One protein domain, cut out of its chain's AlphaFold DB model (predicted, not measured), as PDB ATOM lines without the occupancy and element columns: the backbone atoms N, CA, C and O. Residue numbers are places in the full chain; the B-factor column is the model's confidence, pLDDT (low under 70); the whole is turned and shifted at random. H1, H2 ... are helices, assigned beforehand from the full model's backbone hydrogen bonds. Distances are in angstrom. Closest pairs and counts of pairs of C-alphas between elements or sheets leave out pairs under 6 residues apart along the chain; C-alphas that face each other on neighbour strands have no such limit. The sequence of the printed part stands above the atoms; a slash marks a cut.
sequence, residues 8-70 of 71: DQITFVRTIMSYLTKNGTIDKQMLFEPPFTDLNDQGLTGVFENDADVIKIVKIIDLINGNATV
ATOM      1  N   ASP A   8     117.566 135.624  63.210       95.06
ATOM      2  CA  ASP A   8     117.442 134.595  62.177       95.06
ATOM      3  C   ASP A   8     117.456 133.184  62.792       95.06
ATOM      4  O   ASP A   8     116.545 132.394  62.559       95.06
ATOM      5  N   GLN A   9     118.404 132.897  63.682       96.38
ATOM      6  CA  GLN A   9     118.505 131.617  64.388       96.38
ATOM      7  C   GLN A   9     117.262 131.320  65.237       96.38
ATOM      8  O   GLN A   9     116.744 130.203  65.216       96.38
ATOM      9  N   ILE A  10     116.736 132.324  65.950       96.25
ATOM     10  CA  ILE A  10     115.480 132.196  66.707       96.25
ATOM     11  C   ILE A  10     114.317 131.868  65.766       96.25
ATOM     12  O   ILE A  10     113.493 131.006  66.076       96.25
ATOM     13  N   THR A  11     114.242 132.549  64.624       96.69
ATOM     14  CA  THR A  11     113.181 132.341  63.631       96.69
ATOM     15  C   THR A  11     113.263 130.939  63.033       96.69
ATOM     16  O   THR A  11     112.255 130.239  63.000       96.69
ATOM     17  N   PHE A  12     114.459 130.471  62.677       97.44
ATOM     18  CA  PHE A  12     114.677 129.124  62.151       97.44
ATOM     19  C   PHE A  12     114.252 128.038  63.147       97.44
ATOM     20  O   PHE A  12     113.505 127.122  62.801       97.44
ATOM     21  N   VAL A  13     114.641 128.172  64.423       96.50
ATOM     22  CA  VAL A  13     114.216 127.244  65.486       96.50
ATOM     23  C   VAL A  13     112.695 127.271  65.671       96.50
ATOM     24  O   VAL A  13     112.081 126.225  65.876       96.50
ATOM     25  N   ARG A  14     112.044 128.435  65.540       97.25
ATOM     26  CA  ARG A  14     110.573 128.528  65.548       97.25
ATOM     27  C   ARG A  14     109.931 127.818  64.362       97.25
ATOM     28  O   ARG A  14     108.910 127.162  64.561       97.25
ATOM     29  N   THR A  15     110.523 127.889  63.172       97.62
ATOM     30  CA  THR A  15     110.057 127.136  62.001       97.62
ATOM     31  C   THR A  15     110.145 125.630  62.250       97.62
ATOM     32  O   THR A  15     109.160 124.931  62.020       97.62
ATOM     33  N   ILE A  16     111.253 125.141  62.831       97.38
ATOM     34  CA  ILE A  16     111.403 123.730  63.242       97.38
ATOM     35  C   ILE A  16     110.280 123.336  64.207       97.38
ATOM     36  O   ILE A  16     109.576 122.357  63.973       97.38
ATOM     37  N   MET A  17     110.075 124.118  65.274       96.75
ATOM     38  CA  MET A  17     109.033 123.841  66.270       96.75
ATOM     39  C   MET A  17     107.631 123.832  65.649       96.75
ATOM     40  O   MET A  17     106.835 122.941  65.945       96.75
ATOM     41  N   SER A  18     107.324 124.794  64.775       97.62
ATOM     42  CA  SER A  18     106.023 124.871  64.104       97.62
ATOM     43  C   SER A  18     105.789 123.669  63.193       97.62
ATOM     44  O   SER A  18     104.702 123.091  63.212       97.62
ATOM     45  N   TYR A  19     106.811 123.264  62.437       96.94
ATOM     46  CA  TYR A  19     106.731 122.106  61.560       96.94
ATOM     47  C   TYR A  19     106.531 120.815  62.359       96.94
ATOM     48  O   TYR A  19     105.605 120.065  62.064       96.94
ATOM     49  N   LEU A  20     107.334 120.579  63.402       95.81
ATOM     50  CA  LEU A  20     107.200 119.397  64.265       95.81
ATOM     51  C   LEU A  20     105.835 119.341  64.954       95.81
ATOM     52  O   LEU A  20     105.231 118.280  65.023       95.81
ATOM     53  N   THR A  21     105.308 120.481  65.405       95.38
ATOM     54  CA  THR A  21     103.973 120.542  66.026       95.38
ATOM     55  C   THR A  21     102.865 120.112  65.060       95.38
ATOM     56  O   THR A  21     101.862 119.550  65.486       95.38
ATOM     57  N   LYS A  22     103.029 120.382  63.759       95.62
ATOM     58  CA  LYS A  22     102.035 120.047  62.730       95.62
ATOM     59  C   LYS A  22     102.199 118.636  62.171       95.62
ATOM     60  O   LYS A  22     101.200 117.980  61.910       95.62
ATOM     61  N   ASN A  23     103.439 118.200  61.960       95.38
ATOM     62  CA  ASN A  23     103.753 116.992  61.192       95.38
ATOM     63  C   ASN A  23     104.298 115.841  62.053       95.38
ATOM     64  O   ASN A  23     104.433 114.726  61.564       95.38
ATOM     65  N   GLY A  24     104.632 116.092  63.322       94.31
ATOM     66  CA  GLY A  24     105.188 115.110  64.258       94.31
ATOM     67  C   GLY A  24     106.681 114.831  64.063       94.31
ATOM     68  O   GLY A  24     107.421 114.766  65.042       94.31
ATOM     69  N   THR A  25     107.139 114.724  62.816       96.31
ATOM     70  CA  THR A  25     108.544 114.477  62.455       96.31
ATOM     71  C   THR A  25     109.028 115.442  61.372       96.31
ATOM     72  O   THR A  25     108.232 116.145  60.751       96.31
ATOM     73  N   ILE A  26     110.343 115.503  61.159       96.69
ATOM     74  CA  ILE A  26     110.993 116.237  60.060       96.69
ATOM     75  C   ILE A  26     111.929 115.285  59.316       96.69
ATOM     76  O   ILE A  26     112.811 114.698  59.941       96.69
ATOM     77  N   ASP A  27     111.825 115.190  57.989       96.25
ATOM     78  CA  ASP A  27     112.947 114.679  57.196       96.25
ATOM     79  C   ASP A  27     114.054 115.743  57.179       96.25
ATOM     80  O   ASP A  27     113.824 116.894  56.809       96.25
ATOM     81  N   LYS A  28     115.267 115.378  57.601       94.94
ATOM     82  CA  LYS A  28     116.394 116.312  57.713       94.94
ATOM     83  C   LYS A  28     116.762 116.974  56.386       94.94
ATOM     84  O   LYS A  28     117.306 118.074  56.419       94.94
ATOM     85  N   GLN A  29     116.463 116.347  55.247       95.69
ATOM     86  CA  GLN A  29     116.673 116.974  53.938       95.69
ATOM     87  C   GLN A  29     115.845 118.255  53.777       95.69
ATOM     88  O   GLN A  29     116.315 119.209  53.163       95.69
ATOM     89  N   MET A  30     114.684 118.338  54.436       96.75
ATOM     90  CA  MET A  30     113.828 119.524  54.400       96.75
ATOM     91  C   MET A  30     114.480 120.766  55.003       96.75
ATOM     92  O   MET A  30     114.059 121.872  54.696       96.75
ATOM     93  N   LEU A  31     115.523 120.628  55.829       97.44
ATOM     94  CA  LEU A  31     116.254 121.777  56.382       97.44
ATOM     95  C   LEU A  31     116.993 122.596  55.305       97.44
ATOM     96  O   LEU A  31     117.555 123.646  55.625       97.44
ATOM     97  N   PHE A  32     116.976 122.114  54.061       96.31
ATOM     98  CA  PHE A  32     117.524 122.731  52.856       96.31
ATOM     99  C   PHE A  32     116.445 122.963  51.781       96.31
ATOM    100  O   PHE A  32     116.762 123.177  50.614       96.31
ATOM    101  N   GLU A  33     115.169 122.945  52.173       96.94
ATOM    102  CA  GLU A  33     114.011 123.209  51.318       96.94
ATOM    103  C   GLU A  33     113.040 124.190  52.009       96.94
ATOM    104  O   GLU A  33     113.120 124.392  53.228       96.94
ATOM    105  N   PRO A  34     112.098 124.820  51.282       96.44
ATOM    106  CA  PRO A  34     111.042 125.607  51.913       96.44
ATOM    107  C   PRO A  34     110.225 124.753  52.902       96.44
ATOM    108  O   PRO A  34     109.912 123.597  52.602       96.44
ATOM    109  N   PRO A  35     109.847 125.280  54.083       95.94
ATOM    110  CA  PRO A  35     109.949 126.681  54.514       95.94
ATOM    111  C   PRO A  35     111.282 127.050  55.197       95.94
ATOM    112  O   PRO A  35     111.440 128.164  55.695       95.94
ATOM    113  N   PHE A  36     112.239 126.125  55.302       97.19
ATOM    114  CA  PHE A  36     113.497 126.357  56.021       97.19
ATOM    115  C   PHE A  36     114.483 127.208  55.221       97.19
ATOM    116  O   PHE A  36     115.291 127.918  55.822       97.19
ATOM    117  N   THR A  37     114.377 127.209  53.891       97.69
ATOM    118  CA  THR A  37     115.174 128.088  53.026       97.69
ATOM    119  C   THR A  37     114.557 129.463  52.769       97.69
ATOM    120  O   THR A  37     115.208 130.319  52.176       97.69
ATOM    121  N   ASP A  38     113.346 129.732  53.270       96.56
ATOM    122  CA  ASP A  38     112.694 131.042  53.108       96.56
ATOM    123  C   ASP A  38     113.454 132.160  53.843       96.56
ATOM    124  O   ASP A  38     113.401 133.326  53.453       96.56
ATOM    125  N   LEU A  39     114.158 131.811  54.926       94.25
ATOM    126  CA  LEU A  39     114.964 132.747  55.710       94.25
ATOM    127  C   LEU A  39     116.378 132.930  55.137       94.25
ATOM    128  O   LEU A  39     116.941 134.019  55.221       94.25
ATOM    129  N   ASN A  40     116.959 131.856  54.609       96.25
ATOM    130  CA  ASN A  40     118.288 131.821  54.011       96.25
ATOM    131  C   ASN A  40     118.333 130.666  53.002       96.25
ATOM    132  O   ASN A  40     117.956 129.549  53.344       96.25
ATOM    133  N   ASP A  41     118.819 130.910  51.789       96.75
ATOM    134  CA  ASP A  41     118.823 129.939  50.690       96.75
ATOM    135  C   ASP A  41     119.693 128.698  50.956       96.75
ATOM    136  O   ASP A  41     119.423 127.629  50.413       96.75
ATOM    137  N   GLN A  42     120.681 128.801  51.849       96.81
ATOM    138  CA  GLN A  42     121.490 127.675  52.321       96.81
ATOM    139  C   GLN A  42     120.854 126.931  53.513       96.81
ATOM    140  O   GLN A  42     121.472 126.025  54.078       96.81
ATOM    141  N   GLY A  43     119.645 127.315  53.933       97.38
ATOM    142  CA  GLY A  43     118.891 126.663  54.999       97.38
ATOM    143  C   GLY A  43     119.637 126.658  56.333       97.38
ATOM    144  O   GLY A  43     120.170 127.680  56.775       97.38
ATOM    145  N   LEU A  44     119.694 125.491  56.983       97.31
ATOM    146  CA  LEU A  44     120.314 125.338  58.305       97.31
ATOM    147  C   LEU A  44     121.752 125.877  58.358       97.31
ATOM    148  O   LEU A  44     122.100 126.591  59.297       97.31
ATOM    149  N   THR A  45     122.578 125.555  57.361       96.81
ATOM    150  CA  THR A  45     124.004 125.928  57.342       96.81
ATOM    151  C   THR A  45     124.237 127.398  57.010       96.81
ATOM    152  O   THR A  45     125.286 127.934  57.344       96.81
ATOM    153  N   GLY A  46     123.263 128.073  56.390       96.31
ATOM    154  CA  GLY A  46     123.318 129.524  56.185       96.31
ATOM    155  C   GLY A  46     122.932 130.327  57.428       96.31
ATOM    156  O   GLY A  46     123.391 131.450  57.617       96.31
ATOM    157  N   VAL A  47     122.098 129.751  58.302       97.00
ATOM    158  CA  VAL A  47     121.652 130.390  59.553       97.00
ATOM    159  C   VAL A  47     122.592 130.074  60.726       97.00
ATOM    160  O   VAL A  47     122.787 130.899  61.626       97.00
ATOM    161  N   PHE A  48     123.198 128.888  60.731       96.38
ATOM    162  CA  PHE A  48     124.148 128.446  61.748       96.38
ATOM    163  C   PHE A  48     125.514 128.183  61.111       96.38
ATOM    164  O   PHE A  48     125.766 127.110  60.578       96.38
ATOM    165  N   GLU A  49     126.408 129.167  61.218       92.06
ATOM    166  CA  GLU A  49     127.771 129.116  60.660       92.06
ATOM    167  C   GLU A  49     128.707 128.159  61.421       92.06
ATOM    168  O   GLU A  49     129.768 127.790  60.927       92.06
ATOM    169  N   ASN A  50     128.345 127.776  62.648       93.62
ATOM    170  CA  ASN A  50     129.125 126.856  63.463       93.62
ATOM    171  C   ASN A  50     128.651 125.412  63.250       93.62
ATOM    172  O   ASN A  50     127.542 125.051  63.656       93.62
ATOM    173  N   ASP A  51     129.531 124.565  62.717       94.50
ATOM    174  CA  ASP A  51     129.275 123.136  62.500       94.50
ATOM    175  C   ASP A  51     128.789 122.409  63.762       94.50
ATOM    176  O   ASP A  51     127.928 121.530  63.688       94.50
ATOM    177  N   ALA A  52     129.294 122.774  64.944       95.62
ATOM    178  CA  ALA A  52     128.864 122.163  66.198       95.62
ATOM    179  C   ALA A  52     127.383 122.448  66.500       95.62
ATOM    180  O   ALA A  52     126.687 121.570  67.018       95.62
ATOM    181  N   ASP A  53     126.889 123.638  66.147       95.19
ATOM    182  CA  ASP A  53     125.484 124.009  66.322       95.19
ATOM    183  C   ASP A  53     124.596 123.305  65.289       95.19
ATOM    184  O   ASP A  53     123.560 122.744  65.656       95.19
ATOM    185  N   VAL A  54     125.041 123.229  64.030       96.56
ATOM    186  CA  VAL A  54     124.375 122.460  62.960       96.56
ATOM    187  C   VAL A  54     124.209 120.995  63.372       96.56
ATOM    188  O   VAL A  54     123.096 120.462  63.376       96.56
ATOM    189  N   ILE A  55     125.301 120.350  63.800       97.00
ATOM    190  CA  ILE A  55     125.301 118.955  64.262       97.00
ATOM    191  C   ILE A  55     124.362 118.780  65.457       97.00
ATOM    192  O   ILE A  55     123.638 117.784  65.543       97.00
ATOM    193  N   LYS A  56     124.366 119.728  66.397       96.19
ATOM    194  CA  LYS A  56     123.502 119.674  67.579       96.19
ATOM    195  C   LYS A  56     122.023 119.743  67.201       96.19
ATOM    196  O   LYS A  56     121.245 118.955  67.731       96.19
ATOM    197  N   ILE A  57     121.639 120.631  66.284       96.50
ATOM    198  CA  ILE A  57     120.253 120.759  65.810       96.50
ATOM    199  C   ILE A  57     119.802 119.473  65.117       96.50
ATOM    200  O   ILE A  57     118.750 118.932  65.457       96.50
ATOM    201  N   VAL A  58     120.629 118.932  64.219       97.19
ATOM    202  CA  VAL A  58     120.351 117.666  63.526       97.19
ATOM    203  C   VAL A  58     120.140 116.516  64.517       97.19
ATOM    204  O   VAL A  58     119.154 115.789  64.414       97.19
ATOM    205  N   LYS A  59     121.006 116.390  65.529       97.56
ATOM    206  CA  LYS A  59     120.859 115.366  66.577       97.56
ATOM    207  C   LYS A  59     119.574 115.528  67.387       97.56
ATOM    208  O   LYS A  59     118.961 114.531  67.751       97.56
ATOM    209  N   ILE A  60     119.165 116.760  67.686       96.44
ATOM    210  CA  ILE A  60     117.906 117.019  68.399       96.44
ATOM    211  C   ILE A  60     116.711 116.578  67.548       96.44
ATOM    212  O   ILE A  60     115.812 115.929  68.073       96.44
ATOM    213  N   ILE A  61     116.717 116.875  66.245       96.69
ATOM    214  CA  ILE A  61     115.670 116.419  65.320       96.69
ATOM    215  C   ILE A  61     115.612 114.887  65.283       96.69
ATOM    216  O   ILE A  61     114.526 114.325  65.384       96.69
ATOM    217  N   ASP A  62     116.761 114.207  65.231       96.38
ATOM    218  CA  ASP A  62     116.816 112.740  65.266       96.38
ATOM    219  C   ASP A  62     116.208 112.153  66.545       96.38
ATOM    220  O   ASP A  62     115.441 111.192  66.480       96.38
ATOM    221  N   LEU A  63     116.490 112.753  67.705       96.12
ATOM    222  CA  LEU A  63     115.897 112.336  68.977       96.12
ATOM    223  C   LEU A  63     114.375 112.527  68.990       96.12
ATOM    224  O   LEU A  63     113.651 111.647  69.455       96.12
ATOM    225  N   ILE A  64     113.883 113.657  68.479       94.56
ATOM    226  CA  ILE A  64     112.442 113.941  68.417       94.56
ATOM    227  C   ILE A  64     111.748 112.958  67.472       94.56
ATOM    228  O   ILE A  64     110.759 112.340  67.862       94.56
ATOM    229  N   ASN A  65     112.290 112.766  66.268       95.38
ATOM    230  CA  ASN A  65     111.757 111.824  65.289       95.38
ATOM    231  C   ASN A  65     111.724 110.394  65.836       95.38
ATOM    232  O   ASN A  65     110.718 109.706  65.686       95.38
ATOM    233  N   GLY A  66     112.799 109.958  66.499       94.81
ATOM    234  CA  GLY A  66     112.859 108.646  67.138       94.81
ATOM    235  C   GLY A  66     111.759 108.478  68.183       94.81
ATOM    236  O   GLY A  66     111.020 107.497  68.145       94.81
ATOM    237  N   ASN A  67     111.574 109.471  69.054       92.00
ATOM    238  CA  ASN A  67     110.539 109.435  70.089       92.00
ATOM    239  C   ASN A  67     109.111 109.471  69.520       92.00
ATOM    240  O   ASN A  67     108.216 108.870  70.107       92.00
ATOM    241  N   ALA A  68     108.891 110.132  68.380       87.19
ATOM    242  CA  ALA A  68     107.582 110.192  67.728       87.19
ATOM    243  C   ALA A  68     107.110 108.828  67.189       87.19
ATOM    244  O   ALA A  68     105.912 108.612  67.047       87.19
ATOM    245  N   THR A  69     108.034 107.900  66.909       72.31
ATOM    246  CA  THR A  69     107.712 106.543  66.419       72.31
ATOM    247  C   THR A  69     107.446 105.518  67.522       72.31
ATOM    248  O   THR A  69     107.040 104.398  67.227       72.31
ATOM    249  N   VAL A  70     107.682 105.880  68.786       65.88
ATOM    250  CA  VAL A  70     107.530 104.988  69.952       65.88
ATOM    251  C   VAL A  70     106.129 105.110  70.588       65.88
ATOM    252  O   VAL A  70     105.858 104.470  71.603       65.88
TER     253      VAL A  70
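AT A GLANCE: This is residues 8 to 70 of the 71 residues of an uncharacterized protein of Winogradskyella ouciana (UniProt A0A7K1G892). Two long helices, H4 and H1, run side by side the same way with a gap between them; short H3 is at the end where both begin, and short H2 makes a triangle with the long pair. The 63 printed residues hold H1, H2, H3, H4 in order, with no named strand: all helix, compact, radius of gyration of the C-alphas 11.1 A, spans 33 by 23 by 19 A.

HOW THE PARTS SIT: Start at H4, residues 51 to 68; H1, residues 8 to 23, is near it. At Thr 45 and Val 54, closest C-alphas 6.6 A apart, H3, residues 44 to 47, and H4 only just touch, with 3 pairs of C-alphas within 8 A, only at the corner. H1 touches H3 with residues 8 to 12 alone; Gln 9 and Val 47 have the closest C-alphas, 5.9 A. H2, residues 28 to 32, is close but not clearly touching H4, closest C-alphas Lys 28 and Val 58, 7.2 A. In H1 and H4 every O i to N i+4 pair is within hydrogen-bond range; H2 has 0 of 1, but 2 of 2 O i to N i+3 pairs.

IN THESE COORDINATES: Find C-alpha 8 at (117.442, 134.595, 62.177), where H1 begins its 22.3 A. H2 measures 8.1 A and H3 5.4 A; H4 runs 25.8 A to C-alpha 68 at (107.582, 110.192, 67.728).

THE WHOLE: The farthest C-alphas, Asp 41 and Val 70, are 33.5 A apart. The printed part has no cut; H2 to H3 is a long link, and residue 70 is under pLDDT 70.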